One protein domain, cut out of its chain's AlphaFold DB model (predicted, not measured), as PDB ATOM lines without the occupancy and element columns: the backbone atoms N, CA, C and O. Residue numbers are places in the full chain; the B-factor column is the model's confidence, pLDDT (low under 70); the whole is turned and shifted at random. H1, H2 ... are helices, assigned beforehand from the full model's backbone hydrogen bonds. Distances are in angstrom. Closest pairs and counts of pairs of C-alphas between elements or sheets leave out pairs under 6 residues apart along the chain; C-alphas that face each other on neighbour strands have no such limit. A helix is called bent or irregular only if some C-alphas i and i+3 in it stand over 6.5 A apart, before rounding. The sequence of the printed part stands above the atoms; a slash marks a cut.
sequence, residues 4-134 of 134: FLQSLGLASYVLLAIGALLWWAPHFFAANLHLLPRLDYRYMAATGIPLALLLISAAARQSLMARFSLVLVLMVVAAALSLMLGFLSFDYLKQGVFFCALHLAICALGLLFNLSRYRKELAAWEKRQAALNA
ATOM      1  N   PHE A   4      10.946  -2.227 -28.671       72.31
ATOM      2  CA  PHE A   4      10.289  -1.127 -27.971       72.31
ATOM      3  C   PHE A   4      11.122  -0.575 -26.805       72.31
ATOM      4  O   PHE A   4      11.310   0.634 -26.707       72.31
ATOM      5  N   LEU A   5      11.688  -1.442 -25.956       61.88
ATOM      6  CA  LEU A   5      12.540  -1.025 -24.834       61.88
ATOM      7  C   LEU A   5      13.858  -0.393 -25.303       61.88
ATOM      8  O   LEU A   5      14.350   0.533 -24.666       61.88
ATOM      9  N   GLN A   6      14.418  -0.861 -26.422       60.31
ATOM     10  CA  GLN A   6      15.597  -0.232 -27.029       60.31
ATOM     11  C   GLN A   6      15.283   1.167 -27.565       60.31
ATOM     12  O   GLN A   6      16.028   2.100 -27.276       60.31
ATOM     13  N   SER A   7      14.180   1.327 -28.299       63.56
ATOM     14  CA  SER A   7      13.752   2.633 -28.806       63.56
ATOM     15  C   SER A   7      13.380   3.594 -27.680       63.56
ATOM     16  O   SER A   7      13.762   4.758 -27.735       63.56
ATOM     17  N   LEU A   8      12.710   3.105 -26.631       73.75
ATOM     18  CA  LEU A   8      12.383   3.897 -25.448       73.75
ATOM     19  C   LEU A   8      13.665   4.346 -24.737       73.75
ATOM     20  O   LEU A   8      13.826   5.526 -24.464       73.75
ATOM     21  N   GLY A   9      14.610   3.429 -24.509       65.31
ATOM     22  CA  GLY A   9      15.897   3.751 -23.895       65.31
ATOM     23  C   GLY A   9      16.693   4.787 -24.690       65.31
ATOM     24  O   GLY A   9      17.228   5.722 -24.103       65.31
ATOM     25  N   LEU A  10      16.729   4.664 -26.021       63.78
ATOM     26  CA  LEU A  10      17.399   5.629 -26.894       63.78
ATOM     27  C   LEU A  10      16.705   7.000 -26.865       63.78
ATOM     28  O   LEU A  10      17.381   8.017 -26.743       63.78
ATOM     29  N   ALA A  11      15.371   7.031 -26.931       70.19
ATOM     30  CA  ALA A  11      14.594   8.266 -26.889       70.19
ATOM     31  C   ALA A  11      14.772   9.002 -25.555       70.19
ATOM     32  O   ALA A  11      15.110  10.184 -25.552       70.19
ATOM     33  N   SER A  12      14.642   8.296 -24.428       69.81
ATOM     34  CA  SER A  12      14.897   8.848 -23.092       69.81
ATOM     35  C   SER A  12      16.304   9.427 -22.987       69.81
ATOM     36  O   SER A  12      16.501  10.505 -22.437       69.81
ATOM     37  N   TYR A  13      17.288   8.731 -23.557       61.06
ATOM     38  CA  TYR A  13      18.678   9.162 -23.532       61.06
ATOM     39  C   TYR A  13      18.923  10.429 -24.363       61.06
ATOM     40  O   TYR A  13      19.590  11.348 -23.893       61.06
ATOM     41  N   VAL A  14      18.350  10.519 -25.569       68.56
ATOM     42  CA  VAL A  14      18.430  11.718 -26.423       68.56
ATOM     43  C   VAL A  14      17.736  12.909 -25.763       68.56
ATOM     44  O   VAL A  14      18.284  14.010 -25.755       68.56
ATOM     45  N   LEU A  15      16.565  12.698 -25.160       76.38
ATOM     46  CA  LEU A  15      15.840  13.753 -24.453       76.38
ATOM     47  C   LEU A  15      16.622  14.263 -23.239       76.38
ATOM     48  O   LEU A  15      16.689  15.472 -23.027       76.38
ATOM     49  N   LEU A  16      17.272  13.371 -22.486       72.12
ATOM     50  CA  LEU A  16      18.163  13.757 -21.390       72.12
ATOM     51  C   LEU A  16      19.387  14.531 -21.890       72.12
ATOM     52  O   LEU A  16      19.774  15.513 -21.263       72.12
ATOM     53  N   ALA A  17      19.961  14.141 -23.031       59.69
ATOM     54  CA  ALA A  17      21.069  14.855 -23.663       59.69
ATOM     55  C   ALA A  17      20.688  16.295 -24.020       59.69
ATOM     56  O   ALA A  17      21.392  17.242 -23.673       59.69
ATOM     57  N   ILE A  18      19.550  16.445 -24.701       70.44
ATOM     58  CA  ILE A  18      19.020  17.735 -25.138       70.44
ATOM     59  C   ILE A  18      18.642  18.581 -23.923       70.44
ATOM     60  O   ILE A  18      19.017  19.746 -23.865       70.44
ATOM     61  N   GLY A  19      17.959  18.005 -22.931       71.38
ATOM     62  CA  GLY A  19      17.583  18.700 -21.701       71.38
ATOM     63  C   GLY A  19      18.797  19.197 -20.918       71.38
ATOM     64  O   GLY A  19      18.833  20.358 -20.515       71.38
ATOM     65  N   ALA A  20      19.829  18.361 -20.777       63.84
ATOM     66  CA  ALA A  20      21.084  18.758 -20.151       63.84
ATOM     67  C   ALA A  20      21.767  19.893 -20.926       63.84
ATOM     68  O   ALA A  20      22.228  20.850 -20.308       63.84
ATOM     69  N   LEU A  21      21.784  19.836 -22.263       58.16
ATOM     70  CA  LEU A  21      22.377  20.874 -23.108       58.16
ATOM     71  C   LEU A  21      21.602  22.199 -23.034       58.16
ATOM     72  O   LEU A  21      22.215  23.253 -22.904       58.16
ATOM     73  N   LEU A  22      20.267  22.150 -23.092       70.75
ATOM     74  CA  LEU A  22      19.396  23.327 -23.024       70.75
ATOM     75  C   LEU A  22      19.399  23.972 -21.640       70.75
ATOM     76  O   LEU A  22      19.246  25.185 -21.544       70.75
ATOM     77  N   TRP A  23      19.590  23.192 -20.578       69.62
ATOM     78  CA  TRP A  23      19.819  23.741 -19.248       69.62
ATOM     79  C   TRP A  23      21.215  24.365 -19.151       69.62
ATOM     80  O   TRP A  23      21.361  25.510 -18.734       69.62
ATOM     81  N   TRP A  24      22.243  23.646 -19.593       66.75
ATOM     82  CA  TRP A  24      23.636  24.041 -19.427       66.75
ATOM     83  C   TRP A  24      24.045  25.251 -20.292       66.75
ATOM     84  O   TRP A  24      24.648  26.197 -19.785       66.75
ATOM     85  N   ALA A  25      23.692  25.262 -21.582       57.22
ATOM     86  CA  ALA A  25      24.158  26.251 -22.557       57.22
ATOM     87  C   ALA A  25      23.815  27.711 -22.198       57.22
ATOM     88  O   ALA A  25      24.730  28.534 -22.180       57.22
ATOM     89  N   PRO A  26      22.561  28.081 -21.873       60.16
ATOM     90  CA  PRO A  26      22.238  29.463 -21.525       60.16
ATOM     91  C   PRO A  26      22.924  29.914 -20.230       60.16
ATOM     92  O   PRO A  26      23.415  31.039 -20.176       60.16
ATOM     93  N   HIS A  27      23.041  29.040 -19.223       58.94
ATOM     94  CA  HIS A  27      23.761  29.352 -17.983       58.94
ATOM     95  C   HIS A  27      25.254  29.554 -18.235       58.94
ATOM     96  O   HIS A  27      25.871  30.428 -17.631       58.94
ATOM     97  N   PHE A  28      25.831  28.789 -19.160       55.22
ATOM     98  CA  PHE A  28      27.217  28.946 -19.566       55.22
ATOM     99  C   PHE A  28      27.450  30.250 -20.341       55.22
ATOM    100  O   PHE A  28      28.312  31.039 -19.954       55.22
ATOM    101  N   PHE A  29      26.689  30.519 -21.405       56.00
ATOM    102  CA  PHE A  29      26.923  31.695 -22.248       56.00
ATOM    103  C   PHE A  29      26.594  33.008 -21.531       56.00
ATOM    104  O   PHE A  29      27.403  33.935 -21.584       56.00
ATOM    105  N   ALA A  30      25.481  33.078 -20.790       59.53
ATOM    106  CA  ALA A  30      25.121  34.270 -20.016       59.53
ATOM    107  C   ALA A  30      26.169  34.609 -18.942       59.53
ATOM    108  O   ALA A  30      26.382  35.774 -18.612       59.53
ATOM    109  N   ALA A  31      26.851  33.595 -18.408       50.56
ATOM    110  CA  ALA A  31      27.858  33.765 -17.374       50.56
ATOM    111  C   ALA A  31      29.260  34.118 -17.903       50.56
ATOM    112  O   ALA A  31      30.043  34.689 -17.146       50.56
ATOM    113  N   ASN A  32      29.593  33.773 -19.153       46.62
ATOM    114  CA  ASN A  32      30.984  33.760 -19.635       46.62
ATOM    115  C   ASN A  32      31.271  34.665 -20.849       46.62
ATOM    116  O   ASN A  32      32.433  34.814 -21.215       46.62
ATOM    117  N   LEU A  33      30.265  35.308 -21.453       54.25
ATOM    118  CA  LEU A  33      30.417  36.116 -22.681       54.25
ATOM    119  C   LEU A  33      31.403  37.299 -22.572       54.25
ATOM    120  O   LEU A  33      31.892  37.783 -23.590       54.25
ATOM    121  N   HIS A  34      31.712  37.760 -21.355       56.78
ATOM    122  CA  HIS A  34      32.496  38.980 -21.116       56.78
ATOM    123  C   HIS A  34      33.692  38.797 -20.168       56.78
ATOM    124  O   HIS A  34      34.245  39.787 -19.692       56.78
ATOM    125  N   LEU A  35      34.095  37.559 -19.856       53.47
ATOM    126  CA  LEU A  35      35.125  37.295 -18.846       53.47
ATOM    127  C   LEU A  35      36.372  36.627 -19.420       53.47
ATOM    128  O   LEU A  35      36.299  35.690 -20.210       53.47
ATOM    129  N   LEU A  36      37.533  37.109 -18.968       52.97
ATOM    130  CA  LEU A  36      38.824  36.465 -19.197       52.97
ATOM    131  C   LEU A  36      38.860  35.109 -18.469       52.97
ATOM    132  O   LEU A  36      38.375  35.030 -17.337       52.97
ATOM    133  N   PRO A  37      39.455  34.062 -19.069       54.53
ATOM    134  CA  PRO A  37      39.488  32.727 -18.483       54.53
ATOM    135  C   PRO A  37      40.242  32.749 -17.150       54.53
ATOM    136  O   PRO A  37      41.464  32.883 -17.100       54.53
ATOM    137  N   ARG A  38      39.492  32.629 -16.053       56.84
ATOM    138  CA  ARG A  38      40.004  32.360 -14.708       56.84
ATOM    139  C   ARG A  38      39.562  30.958 -14.314       56.84
ATOM    140  O   ARG A  38      38.514  30.497 -14.747       56.84
ATOM    141  N   LEU A  39      40.373  30.276 -13.512       57.22
ATOM    142  CA  LEU A  39      40.054  28.949 -12.984       57.22
ATOM    143  C   LEU A  39      39.019  29.111 -11.859       57.22
ATOM    144  O   LEU A  39      39.348  29.123 -10.678       57.22
ATOM    145  N   ASP A  40      37.776  29.357 -12.255       63.41
ATOM    146  CA  ASP A  40      36.626  29.557 -11.386       63.41
ATOM    147  C   ASP A  40      35.554  28.485 -11.653       63.41
ATOM    148  O   ASP A  40      35.668  27.650 -12.558       63.41
ATOM    149  N   TYR A  41      34.489  28.487 -10.848       59.56
ATOM    150  CA  TYR A  41      33.406  27.501 -10.952       59.56
ATOM    151  C   TYR A  41      32.758  27.491 -12.351       59.56
ATOM    152  O   TYR A  41      32.193  26.490 -12.794       59.56
ATOM    153  N   ARG A  42      32.876  28.605 -13.083       60.97
ATOM    154  CA  ARG A  42      32.291  28.825 -14.408       60.97
ATOM    155  C   ARG A  42      33.110  28.142 -15.495       60.97
ATOM    156  O   ARG A  42      32.537  27.478 -16.358       60.97
ATOM    157  N   TYR A  43      34.436  28.227 -15.410       62.88
ATOM    158  CA  TYR A  43      35.338  27.473 -16.279       62.88
ATOM    159  C   TYR A  43      35.201  25.962 -16.057       62.88
ATOM    160  O   TYR A  43      35.267  25.172 -16.996       62.88
ATOM    161  N   MET A  44      34.918  25.554 -14.822       63.75
ATOM    162  CA  MET A  44      34.617  24.162 -14.508       63.75
ATOM    163  C   MET A  44      33.285  23.709 -15.110       63.75
ATOM    164  O   MET A  44      33.221  22.649 -15.730       63.75
ATOM    165  N   ALA A  45      32.247  24.549 -15.046       64.56
ATOM    166  CA  ALA A  45      30.993  24.296 -15.748       64.56
ATOM    167  C   ALA A  45      31.181  24.201 -17.273       64.56
ATOM    168  O   ALA A  45      30.523  23.369 -17.894       64.56
ATOM    169  N   ALA A  46      32.118  24.954 -17.868       67.62
ATOM    170  CA  ALA A  46      32.482  24.873 -19.292       67.62
ATOM    171  C   ALA A  46      32.782  23.442 -19.767       67.62
ATOM    172  O   ALA A  46      32.466  23.055 -20.894       67.62
ATOM    173  N   THR A  47      33.379  22.638 -18.883       67.56
ATOM    174  CA  THR A  47      33.777  21.259 -19.186       67.56
ATOM    175  C   THR A  47      32.587  20.313 -19.402       67.56
ATOM    176  O   THR A  47      32.760  19.233 -19.957       67.56
ATOM    177  N   GLY A  48      31.355  20.756 -19.121       73.25
ATOM    178  CA  GLY A  48      30.129  20.049 -19.496       73.25
ATOM    179  C   GLY A  48      29.931  19.860 -21.011       73.25
ATOM    180  O   GLY A  48      29.261  18.906 -21.410       73.25
ATOM    181  N   ILE A  49      30.540  20.690 -21.875       79.94
ATOM    182  CA  ILE A  49      30.463  20.513 -23.343       79.94
ATOM    183  C   ILE A  49      31.070  19.165 -23.775       79.94
ATOM    184  O   ILE A  49      30.377  18.392 -24.444       79.94
ATOM    185  N   PRO A  50      32.328  18.837 -23.408       82.38
ATOM    186  CA  PRO A  50      32.904  17.513 -23.626       82.38
ATOM    187  C   PRO A  50      31.998  16.356 -23.196       82.38
ATOM    188  O   PRO A  50      31.878  15.377 -23.936       82.38
ATOM    189  N   LEU A  51      31.322  16.480 -22.048       87.31
ATOM    190  CA  LEU A  51      30.385  15.462 -21.577       87.31
ATOM    191  C   LEU A  51      29.212  15.283 -22.541       87.31
ATOM    192  O   LEU A  51      28.878  14.156 -22.897       87.31
ATOM    193  N   ALA A  52      28.606  16.386 -22.983       84.12
ATOM    194  CA  ALA A  52      27.491  16.357 -23.923       84.12
ATOM    195  C   ALA A  52      27.894  15.723 -25.265       84.12
ATOM    196  O   ALA A  52      27.166  14.883 -25.795       84.12
ATOM    197  N   LEU A  53      29.079  16.054 -25.787       82.81
ATOM    198  CA  LEU A  53      29.611  15.449 -27.014       82.81
ATOM    199  C   LEU A  53      29.847  13.944 -26.858       82.81
ATOM    200  O   LEU A  53      29.455  13.159 -27.729       82.81
ATOM    201  N   LEU A  54      30.447  13.526 -25.739       88.06
ATOM    202  CA  LEU A  54      30.628  12.110 -25.435       88.06
ATOM    203  C   LEU A  54      29.271  11.397 -25.389       88.06
ATOM    204  O   LEU A  54      29.119  10.345 -26.009       88.06
ATOM    205  N   LEU A  55      28.292  11.991 -24.711       88.12
ATOM    206  CA  LEU A  55      26.952  11.449 -24.536       88.12
ATOM    207  C   LEU A  55      26.236  11.268 -25.885       88.12
ATOM    208  O   LEU A  55      25.794  10.166 -26.202       88.12
ATOM    209  N   ILE A  56      26.224  12.292 -26.743       84.38
ATOM    210  CA  ILE A  56      25.647  12.208 -28.097       84.38
ATOM    211  C   ILE A  56      26.343  11.115 -28.923       84.38
ATOM    212  O   ILE A  56      25.677  10.296 -29.558       84.38
ATOM    213  N   SER A  57      27.678  11.053 -28.883       85.25
ATOM    214  CA  SER A  57      28.436  10.040 -29.629       85.25
ATOM    215  C   SER A  57      28.150   8.614 -29.146       85.25
ATOM    216  O   SER A  57      28.041   7.692 -29.954       85.25
ATOM    217  N   ALA A  58      27.989   8.428 -27.833       87.81
ATOM    218  CA  ALA A  58      27.651   7.146 -27.239       87.81
ATOM    219  C   ALA A  58      26.226   6.726 -27.626       87.81
ATOM    220  O   ALA A  58      26.024   5.560 -27.960       87.81
ATOM    221  N   ALA A  59      25.270   7.665 -27.664       83.81
ATOM    222  CA  ALA A  59      23.904   7.415 -28.130       83.81
ATOM    223  C   ALA A  59      23.880   6.937 -29.584       83.81
ATOM    224  O   ALA A  59      23.313   5.888 -29.890       83.81
ATOM    225  N   ALA A  60      24.535   7.697 -30.467       82.88
ATOM    226  CA  ALA A  60      24.601   7.401 -31.894       82.88
ATOM    227  C   ALA A  60      25.256   6.044 -32.157       82.88
ATOM    228  O   ALA A  60      24.877   5.318 -33.067       82.88
ATOM    229  N   ARG A  61      26.238   5.670 -31.338       86.50
ATOM    230  CA  ARG A  61      26.875   4.367 -31.447       86.50
ATOM    231  C   ARG A  61      25.981   3.242 -30.920       86.50
ATOM    232  O   ARG A  61      25.816   2.226 -31.587       86.50
ATOM    233  N   GLN A  62      25.341   3.440 -29.768       86.56
ATOM    234  CA  GLN A  62      24.437   2.453 -29.171       86.56
ATOM    235  C   GLN A  62      23.237   2.126 -30.076       86.56
ATOM    236  O   GLN A  62      22.757   0.995 -30.041       86.56
ATOM    237  N   SER A  63      22.773   3.070 -30.904       82.88
ATOM    238  CA  SER A  63      21.672   2.841 -31.852       82.88
ATOM    239  C   SER A  63      22.049   1.954 -33.047       82.88
ATOM    240  O   SER A  63      21.175   1.291 -33.603       82.88
ATOM    241  N   LEU A  64      23.331   1.892 -33.426       81.38
ATOM    242  CA  LEU A  64      23.823   1.035 -34.517       81.38
ATOM    243  C   LEU A  64      24.160  -0.394 -34.059       81.38
ATOM    244  O   LEU A  64      24.219  -1.335 -34.863       81.38
ATOM    245  N   MET A  65      24.408  -0.577 -32.761       80.88
ATOM    246  CA  MET A  65      24.782  -1.869 -32.198       80.88
ATOM    247  C   MET A  65      23.571  -2.805 -32.085       80.88
ATOM    248  O   MET A  65      22.496  -2.431 -31.632       80.88
ATOM    249  N   ALA A  66      23.766  -4.087 -32.416       74.88
ATOM    250  CA  ALA A  66      22.722  -5.111 -32.257       74.88
ATOM    251  C   ALA A  66      22.361  -5.389 -30.783       74.88
ATOM    252  O   ALA A  66      21.310  -5.953 -30.483       74.88
ATOM    253  N   ARG A  67      23.259  -5.025 -29.861       80.94
ATOM    254  CA  ARG A  67      23.129  -5.240 -28.422       80.94
ATOM    255  C   ARG A  67      23.523  -3.985 -27.667       80.94
ATOM    256  O   ARG A  67      24.429  -3.270 -28.083       80.94
ATOM    257  N   PHE A  68      22.881  -3.785 -26.525       81.06
ATOM    258  CA  PHE A  68      23.209  -2.702 -25.613       81.06
ATOM    259  C   PHE A  68      24.624  -2.901 -25.048       81.06
ATOM    260  O   PHE A  68      24.912  -3.919 -24.418       81.06
ATOM    261  N   SER A  69      25.519  -1.948 -25.294       85.00
ATOM    262  CA  SER A  69      26.873  -1.933 -24.746       85.00
ATOM    263  C   SER A  69      26.892  -1.258 -23.380       85.00
ATOM    264  O   SER A  69      26.716  -0.042 -23.278       85.00
ATOM    265  N   LEU A  70      27.154  -2.040 -22.332       87.75
ATOM    266  CA  LEU A  70      27.364  -1.515 -20.981       87.75
ATOM    267  C   LEU A  70      28.631  -0.652 -20.899       87.75
ATOM    268  O   LEU A  70      28.669   0.320 -20.156       87.75
ATOM    269  N   VAL A  71      29.648  -0.959 -21.709       89.38
ATOM    270  CA  VAL A  71      30.914  -0.210 -21.745       89.38
ATOM    271  C   VAL A  71      30.685   1.256 -22.123       89.38
ATOM    272  O   VAL A  71      31.274   2.140 -21.510       89.38
ATOM    273  N   LEU A  72      29.798   1.522 -23.091       87.31
ATOM    274  CA  LEU A  72      29.450   2.891 -23.494       87.31
ATOM    275  C   LEU A  72      28.793   3.668 -22.350       87.31
ATOM    276  O   LEU A  72      29.135   4.822 -22.109       87.31
ATOM    277  N   VAL A  73      27.895   3.012 -21.614       88.12
ATOM    278  CA  VAL A  73      27.232   3.612 -20.452       88.12
ATOM    279  C   VAL A  73      28.237   3.901 -19.346       88.12
ATOM    280  O   VAL A  73      28.280   5.020 -18.848       88.12
ATOM    281  N   LEU A  74      29.078   2.926 -18.991       91.88
ATOM    282  CA  LEU A  74      30.074   3.081 -17.931       91.88
ATOM    283  C   LEU A  74      31.066   4.205 -18.231       91.88
ATOM    284  O   LEU A  74      31.462   4.922 -17.321       91.88
ATOM    285  N   MET A  75      31.424   4.404 -19.498       91.69
ATOM    286  CA  MET A  75      32.305   5.492 -19.917       91.69
ATOM    287  C   MET A  75      31.661   6.871 -19.719       91.69
ATOM    288  O   MET A  75      32.295   7.778 -19.185       91.69
ATOM    289  N   VAL A  76      30.384   7.015 -20.085       91.31
ATOM    290  CA  VAL A  76      29.618   8.251 -19.855       91.31
ATOM    291  C   VAL A  76      29.417   8.503 -18.359       91.31
ATOM    292  O   VAL A  76      29.609   9.625 -17.897       91.31
ATOM    293  N   VAL A  77      29.097   7.461 -17.587       92.06
ATOM    294  CA  VAL A  77      28.954   7.545 -16.125       92.06
ATOM    295  C   VAL A  77      30.276   7.941 -15.469       92.06
ATOM    296  O   VAL A  77      30.285   8.830 -14.626       92.06
ATOM    297  N   ALA A  78      31.401   7.354 -15.880       92.88
ATOM    298  CA  ALA A  78      32.721   7.707 -15.360       92.88
ATOM    299  C   ALA A  78      33.086   9.172 -15.655       92.88
ATOM    300  O   ALA A  78      33.615   9.862 -14.779       92.88
ATOM    301  N   ALA A  79      32.755   9.673 -16.851       92.94
ATOM    302  CA  ALA A  79      32.938  11.079 -17.195       92.94
ATOM    303  C   ALA A  79      32.065  11.991 -16.318       92.94
ATOM    304  O   ALA A  79      32.569  12.972 -15.772       92.94
ATOM    305  N   ALA A  80      30.786  11.653 -16.139       88.88
ATOM    306  CA  ALA A  80      29.855  12.424 -15.316       88.88
ATOM    307  C   ALA A  80      30.258  12.439 -13.832       88.88
ATOM    308  O   ALA A  80      30.258  13.496 -13.206       88.88
ATOM    309  N   LEU A  81      30.669  11.292 -13.279       93.38
ATOM    310  CA  LEU A  81      31.156  11.190 -11.901       93.38
ATOM    311  C   LEU A  81      32.434  12.003 -11.695       93.38
ATOM    312  O   LEU A  81      32.545  12.708 -10.699       93.38
ATOM    313  N   SER A  82      33.369  11.960 -12.647       90.12
ATOM    314  CA  SER A  82      34.591  12.771 -12.579       90.12
ATOM    315  C   SER A  82      34.274  14.271 -12.573       90.12
ATOM    316  O   SER A  82      34.850  15.011 -11.783       90.12
ATOM    317  N   LEU A  83      33.307  14.717 -13.384       87.50
ATOM    318  CA  LEU A  83      32.851  16.110 -13.375       87.50
ATOM    319  C   LEU A  83      32.207  16.491 -12.035       87.50
ATOM    320  O   LEU A  83      32.517  17.537 -11.470       87.50
ATOM    321  N   MET A  84      31.345  15.622 -11.498       86.44
ATOM    322  CA  MET A  84      30.700  15.827 -10.200       86.44
ATOM    323  C   MET A  84      31.726  15.924  -9.065       86.44
ATOM    324  O   MET A  84      31.626  16.814  -8.225       86.44
ATOM    325  N   LEU A  85      32.739  15.053  -9.054       87.00
ATOM    326  CA  LEU A  85      33.835  15.110  -8.084       87.00
ATOM    327  C   LEU A  85      34.667  16.385  -8.239       87.00
ATOM    328  O   LEU A  85      35.088  16.947  -7.230       87.00
ATOM    329  N   GLY A  86      34.838  16.886  -9.466       82.38
ATOM    330  CA  GLY A  86      35.390  18.217  -9.715       82.38
ATOM    331  C   GLY A  86      34.604  19.292  -8.964       82.38
ATOM    332  O   GLY A  86      35.191  20.034  -8.183       82.38
ATOM    333  N   PHE A  87      33.275  19.323  -9.122       78.94
ATOM    334  CA  PHE A  87      32.397  20.279  -8.428       78.94
ATOM    335  C   PHE A  87      32.445  20.162  -6.907       78.94
ATOM    336  O   PHE A  87      32.517  21.182  -6.226       78.94
ATOM    337  N   LEU A  88      32.443  18.940  -6.372       82.06
ATOM    338  CA  LEU A  88      32.489  18.704  -4.924       82.06
ATOM    339  C   LEU A  88      33.843  19.053  -4.297       82.06
ATOM    340  O   LEU A  88      33.911  19.322  -3.104       82.06
ATOM    341  N   SER A  89      34.918  19.040  -5.083       81.19
ATOM    342  CA  SER A  89      36.273  19.344  -4.614       81.19
ATOM    343  C   SER A  89      36.750  20.740  -5.009       81.19
ATOM    344  O   SER A  89      37.947  21.009  -4.958       81.19
ATOM    345  N   PHE A  90      35.834  21.642  -5.372       71.50
ATOM    346  CA  PHE A  90      36.170  22.990  -5.831       71.50
ATOM    347  C   PHE A  90      37.004  23.786  -4.811       71.50
ATOM    348  O   PHE A  90      37.991  24.417  -5.184       71.50
ATOM    349  N   ASP A  91      36.678  23.673  -3.520       74.94
ATOM    350  CA  ASP A  91      37.426  24.328  -2.436       74.94
ATOM    351  C   ASP A  91      38.820  23.705  -2.206       74.94
ATOM    352  O   ASP A  91      39.691  24.293  -1.563       74.94
ATOM    353  N   TYR A  92      39.068  22.523  -2.777       78.81
ATOM    354  CA  TYR A  92      40.324  21.786  -2.715       78.81
ATOM    355  C   TYR A  92      41.010  21.796  -4.087       78.81
ATOM    356  O   TYR A  92      40.982  20.816  -4.832       78.81
ATOM    357  N   LEU A  93      41.661  22.917  -4.416       72.44
ATOM    358  CA  LEU A  93      42.159  23.229  -5.764       72.44
ATOM    359  C   LEU A  93      42.913  22.078  -6.463       72.44
ATOM    360  O   LEU A  93      42.692  21.830  -7.646       72.44
ATOM    361  N   LYS A  94      43.792  21.352  -5.758       76.62
ATOM    362  CA  LYS A  94      44.566  20.245  -6.359       76.62
ATOM    363  C   LYS A  94      43.666  19.079  -6.784       76.62
ATOM    364  O   LYS A  94      43.851  18.521  -7.863       76.62
ATOM    365  N   GLN A  95      42.697  18.727  -5.946       80.25
ATOM    366  CA  GLN A  95      41.721  17.673  -6.189       80.25
ATOM    367  C   GLN A  95      40.745  18.091  -7.296       80.25
ATOM    368  O   GLN A  95      40.538  17.321  -8.233       80.25
ATOM    369  N   GLY A  96      40.239  19.330  -7.251       74.06
ATOM    370  CA  GLY A  96      39.358  19.882  -8.283       74.06
ATOM    371  C   GLY A  96      39.999  19.861  -9.670       74.06
ATOM    372  O   GLY A  96      39.409  19.344 -10.621       74.06
ATOM    373  N   VAL A  97      41.250  20.327  -9.783       75.56
ATOM    374  CA  VAL A  97      42.016  20.288 -11.042       75.56
ATOM    375  C   VAL A  97      42.221  18.851 -11.524       75.56
ATOM    376  O   VAL A  97      42.023  18.577 -12.709       75.56
ATOM    377  N   PHE A  98      42.570  17.924 -10.627       80.88
ATOM    378  CA  PHE A  98      42.744  16.515 -10.980       80.88
ATOM    379  C   PHE A  98      41.461  15.901 -11.555       80.88
ATOM    380  O   PHE A  98      41.495  15.317 -12.638       80.88
ATOM    381  N   PHE A  99      40.322  16.061 -10.875       84.31
ATOM    382  CA  PHE A  99      39.055  15.483 -11.328       84.31
ATOM    383  C   PHE A  99      38.545  16.117 -12.624       84.31
ATOM    384  O   PHE A  99      38.017  15.406 -13.479       84.31
ATOM    385  N   CYS A 100      38.771  17.415 -12.830       79.06
ATOM    386  CA  CYS A 100      38.443  18.078 -14.093       79.06
ATOM    387  C   CYS A 100      39.334  17.603 -15.246       79.06
ATOM    388  O   CYS A 100      38.835  17.330 -16.337       79.06
ATOM    389  N   ALA A 101      40.638  17.443 -15.014       79.69
ATOM    390  CA  ALA A 101      41.547  16.886 -16.013       79.69
ATOM    391  C   ALA A 101      41.175  15.435 -16.359       79.69
ATOM    392  O   ALA A 101      41.125  15.072 -17.534       79.69
ATOM    393  N   LEU A 102      40.841  14.625 -15.348       86.50
ATOM    394  CA  LEU A 102      40.361  13.257 -15.527       86.50
ATOM    395  C   LEU A 102      39.053  13.222 -16.330       86.50
ATOM    396  O   LEU A 102      38.937  12.447 -17.276       86.50
ATOM    397  N   HIS A 103      38.095  14.092 -16.003       88.19
ATOM    398  CA  HIS A 103      36.847  14.248 -16.744       88.19
ATOM    399  C   HIS A 103      37.093  14.536 -18.233       88.19
ATOM    400  O   HIS A 103      36.555  13.841 -19.101       88.19
ATOM    401  N   LEU A 104      37.943  15.523 -18.531       84.25
ATOM    402  CA  LEU A 104      38.295  15.892 -19.902       84.25
ATOM    403  C   LEU A 104      38.998  14.744 -20.634       84.25
ATOM    404  O   LEU A 104      38.674  14.469 -21.790       84.25
ATOM    405  N   ALA A 105      39.905  14.035 -19.958       83.62
ATOM    406  CA  ALA A 105      40.593  12.879 -20.520       83.62
ATOM    407  C   ALA A 105      39.613  11.752 -20.873       83.62
ATOM    408  O   ALA A 105      39.668  11.222 -21.984       83.62
ATOM    409  N   ILE A 106      38.674  11.416 -19.980       92.25
ATOM    410  CA  ILE A 106      37.649  10.397 -20.247       92.25
ATOM    411  C   ILE A 106      36.761  10.829 -21.420       92.25
ATOM    412  O   ILE A 106      36.484  10.010 -22.297       92.25
ATOM    413  N   CYS A 107      36.352  12.101 -21.483       87.44
ATOM    414  CA  CYS A 107      35.547  12.611 -22.595       87.44
ATOM    415  C   CYS A 107      36.282  12.513 -23.934       87.44
ATOM    416  O   CYS A 107      35.727  11.985 -24.897       87.44
ATOM    417  N   ALA A 108      37.535  12.965 -23.992       81.38
ATOM    418  CA  ALA A 108      38.334  12.932 -25.212       81.38
ATOM    419  C   ALA A 108      38.605  11.492 -25.674       81.38
ATOM    420  O   ALA A 108      38.325  11.139 -26.821       81.38
ATOM    421  N   LEU A 109      39.098  10.636 -24.773       90.06
ATOM    422  CA  LEU A 109      39.397   9.237 -25.082       90.06
ATOM    423  C   LEU A 109      38.133   8.462 -25.454       90.06
ATOM    424  O   LEU A 109      38.147   7.676 -26.401       90.06
ATOM    425  N   GLY A 110      37.032   8.709 -24.747       91.50
ATOM    426  CA  GLY A 110      35.758   8.067 -25.026       91.50
ATOM    427  C   GLY A 110      35.168   8.480 -26.367       91.50
ATOM    428  O   GLY A 110      34.698   7.626 -27.119       91.50
ATOM    429  N   LEU A 111      35.269   9.761 -26.726       86.00
ATOM    430  CA  LEU A 111      34.830  10.257 -28.025       86.00
ATOM    431  C   LEU A 111      35.655   9.633 -29.159       86.00
ATOM    432  O   LEU A 111      35.083   9.116 -30.119       86.00
ATOM    433  N   LEU A 112      36.988   9.603 -29.034       85.19
ATOM    434  CA  LEU A 112      37.873   8.961 -30.016       85.19
ATOM    435  C   LEU A 112      37.571   7.464 -30.157       85.19
ATOM    436  O   LEU A 112      37.464   6.940 -31.272       85.19
ATOM    437  N   PHE A 113      37.373   6.774 -29.033       89.38
ATOM    438  CA  PHE A 113      36.973   5.373 -29.023       89.38
ATOM    439  C   PHE A 113      35.641   5.168 -29.754       89.38
ATOM    440  O   PHE A 113      35.544   4.280 -30.605       89.38
ATOM    441  N   ASN A 114      34.644   6.014 -29.489       87.81
ATOM    442  CA  ASN A 114      33.336   5.941 -30.133       87.81
ATOM    443  C   ASN A 114      33.430   6.178 -31.635       87.81
ATOM    444  O   ASN A 114      32.944   5.342 -32.393       87.81
ATOM    445  N   LEU A 115      34.121   7.229 -32.077       83.06
ATOM    446  CA  LEU A 115      34.298   7.536 -33.499       83.06
ATOM    447  C   LEU A 115      35.023   6.409 -34.253       83.06
ATOM    448  O   LEU A 115      34.606   6.023 -35.346       83.06
ATOM    449  N   SER A 116      36.072   5.830 -33.656       84.69
ATOM    450  CA  SER A 116      36.838   4.739 -34.281       84.69
ATOM    451  C   SER A 116      36.009   3.463 -34.487       84.69
ATOM    452  O   SER A 116      36.195   2.738 -35.469       84.69
ATOM    453  N   ARG A 117      35.080   3.177 -33.568       86.75
ATOM    454  CA  ARG A 117      34.225   1.982 -33.605       86.75
ATOM    455  C   ARG A 117      32.942   2.205 -34.394       86.75
ATOM    456  O   ARG A 117      32.518   1.282 -35.086       86.75
ATOM    457  N   TYR A 118      32.403   3.422 -34.370       81.69
ATOM    458  CA  TYR A 118      31.201   3.819 -35.097       81.69
ATOM    459  C   TYR A 118      31.298   3.475 -36.585       81.69
ATOM    460  O   TYR A 118      30.401   2.839 -37.120       81.69
ATOM    461  N   ARG A 119      32.432   3.776 -37.238       80.50
ATOM    462  CA  ARG A 119      32.640   3.441 -38.661       80.50
ATOM    463  C   ARG A 119      32.490   1.945 -38.953       80.50
ATOM    464  O   ARG A 119      31.900   1.570 -39.960       80.50
ATOM    465  N   LYS A 120      33.017   1.090 -38.072       86.31
ATOM    466  CA  LYS A 120      32.935  -0.372 -38.230       86.31
ATOM    467  C   LYS A 120      31.511  -0.874 -38.003       86.31
ATOM    468  O   LYS A 120      31.051  -1.763 -38.713       86.31
ATOM    469  N   GLU A 121      30.830  -0.312 -37.010       85.56
ATOM    470  CA  GLU A 121      29.456  -0.674 -36.660       85.56
ATOM    471  C   GLU A 121      28.458  -0.209 -37.735       85.56
ATOM    472  O   GLU A 121      27.569  -0.983 -38.089       85.56
ATOM    473  N   LEU A 122      28.671   0.973 -38.325       84.44
ATOM    474  CA  LEU A 122      27.898   1.497 -39.452       84.44
ATOM    475  C   LEU A 122      28.033   0.605 -40.691       84.44
ATOM    476  O   LEU A 122      27.027   0.113 -41.187       84.44
ATOM    477  N   ALA A 123      29.259   0.287 -41.117       87.81
ATOM    478  CA  ALA A 123      29.478  -0.596 -42.269       87.81
ATOM    479  C   ALA A 123      28.853  -1.993 -42.065       87.81
ATOM    480  O   ALA A 123      28.279  -2.588 -42.977       87.81
ATOM    481  N   ALA A 124      28.927  -2.530 -40.840       86.88
ATOM    482  CA  ALA A 124      28.290  -3.801 -40.502       86.88
ATOM    483  C   ALA A 124      26.755  -3.713 -40.476       86.88
ATOM    484  O   ALA A 124      26.080  -4.722 -40.688       86.88
ATOM    485  N   TRP A 125      26.189  -2.554 -40.143       85.88
ATOM    486  CA  TRP A 125      24.751  -2.303 -40.195       85.88
ATOM    487  C   TRP A 125      24.263  -2.174 -41.643       85.88
ATOM    488  O   TRP A 125      23.345  -2.897 -42.022       85.88
ATOM    489  N   GLU A 126      24.953  -1.389 -42.475       88.25
ATOM    490  CA  GLU A 126      24.658  -1.232 -43.907       88.25
ATOM    491  C   GLU A 126      24.684  -2.580 -44.637       88.25
ATOM    492  O   GLU A 126      23.742  -2.921 -45.351       88.25
ATOM    493  N   LYS A 127      25.706  -3.415 -44.385       88.75
ATOM    494  CA  LYS A 127      25.790  -4.766 -44.967       88.75
ATOM    495  C   LYS A 127      24.608  -5.656 -44.567       88.75
ATOM    496  O   LYS A 127      24.111  -6.419 -45.390       88.75
ATOM    497  N   ARG A 128      24.157  -5.574 -43.309       86.25
ATOM    498  CA  ARG A 128      22.987  -6.329 -42.827       86.25
ATOM    499  C   ARG A 128      21.703  -5.846 -43.489       86.25
ATOM    500  O   ARG A 128      20.860  -6.668 -43.820       86.25
ATOM    501  N   GLN A 129      21.561  -4.542 -43.694       85.75
ATOM    502  CA  GLN A 129      20.378  -3.977 -44.328       85.75
ATOM    503  C   GLN A 129      20.325  -4.282 -45.828       85.75
ATOM    504  O   GLN A 129      19.267  -4.647 -46.327       85.75
ATOM    505  N   ALA A 130      21.464  -4.239 -46.524       87.75
ATOM    506  CA  ALA A 130      21.560  -4.663 -47.919       87.75
ATOM    507  C   ALA A 130      21.164  -6.139 -48.102       87.75
ATOM    508  O   ALA A 130      20.446  -6.461 -49.038       87.75
ATOM    509  N   ALA A 131      21.565  -7.020 -47.178       87.19
ATOM    510  CA  ALA A 131      21.193  -8.436 -47.209       87.19
ATOM    511  C   ALA A 131      19.711  -8.710 -46.887       87.19
ATOM    512  O   ALA A 131      19.212  -9.769 -47.238       87.19
ATOM    513  N   LEU A 132      19.022  -7.798 -46.193       86.56
ATOM    514  CA  LEU A 132      17.584  -7.915 -45.907       86.56
ATOM    515  C   LEU A 132      16.706  -7.384 -47.049       86.56
ATOM    516  O   LEU A 132      15.526  -7.718 -47.103       86.56
ATOM    517  N   ASN A 133      17.269  -6.534 -47.909       80.25
ATOM    518  CA  ASN A 133      16.574  -5.898 -49.028       80.25
ATOM    519  C   ASN A 133      16.829  -6.600 -50.379       80.25
ATOM    520  O   ASN A 133      16.277  -6.156 -51.384       80.25
ATOM    521  N   ALA A 134      17.690  -7.621 -50.403       66.12
ATOM    522  CA  ALA A 134      17.991  -8.463 -51.562       66.12
ATOM    523  C   ALA A 134      17.163  -9.751 -51.510       66.12
ATOM    524  O   ALA A 134      16.728 -10.201 -52.591       66.12
TER     525      ALA A 134
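What this domain is: This is residues 4 to 134 of the 134 residues of an uncharacterized protein of Hydrocarboniphaga effusa AP103 (UniProt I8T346). The model is a rod of helices in which H3, H4 and H5 form an up-and-down bundle, each running against the one before it, and H1 packs on H3 from outside that bundle. Short H2 is at one end of the rod, and residues 127 to 134, with the last part of H5, stick out at the other. The printed part has 131 residues with five named helices, H1 to H5 in chain order, and no named strand: all helix. It is loose, with a radius of gyration of the C-alphas of 17.4 A and spans of 60 by 27 by 25 A.

How they stand to each other: H1, residues 4 to 32, touches H3, residues 48 to 64, at a shallow tilt of 18 degrees, opposite ways; the closest C-alphas, Ala 17 and Ala 52, are 6.6 A apart. With residues 28 to 32 alone, H1 touches H2, residues 41 to 46, at a steep tilt of 51 degrees, closest at the C-alphas of Phe 28 and Ala 46, 6.7 A. H3 and H4, residues 70 to 88, form a helical hairpin, closest at the C-alphas of Ala 58 and Leu 72, 5.9 A. H4 and H5, residues 93 to 132, form another, closest at the C-alphas of Gly 86 and Gly 96, 4.5 A; H5 touches H4 with residues 95 to 110 alone. H3 and H5 touch and run the same way at a shallow tilt of 22 degrees, with the C-alphas of Leu 54 and Leu 111 closest, 5.3 A. H1 is apart from H4 and H5. Every O i to N i+4 pair is within hydrogen-bond range in H2 and H4, against 23 of 25 in H1, 12 of 13 in H3 and 34 of 36 in H5.

Where its parts are: H1 begins at C-alpha 4 (10.289, -1.127, -27.971) and is 41.4 A long; it is irregular, only just, with C-alphas 23 and 26 6.6 A apart. H3 is 25.0 A long and H4 26.3 A. H5, 56.4 A long, has a kink of 28 degrees near residue 119 and ends at C-alpha 132 (17.584, -7.915, -45.907).

The domain as a whole: The C-alphas of Asp 91 and Ala 134, the two farthest apart, are 62.2 A from each other. The printed part has no cut and no long link. Mean pLDDT of the printed part is 77.1; residues 23 to 47 are among those under 70.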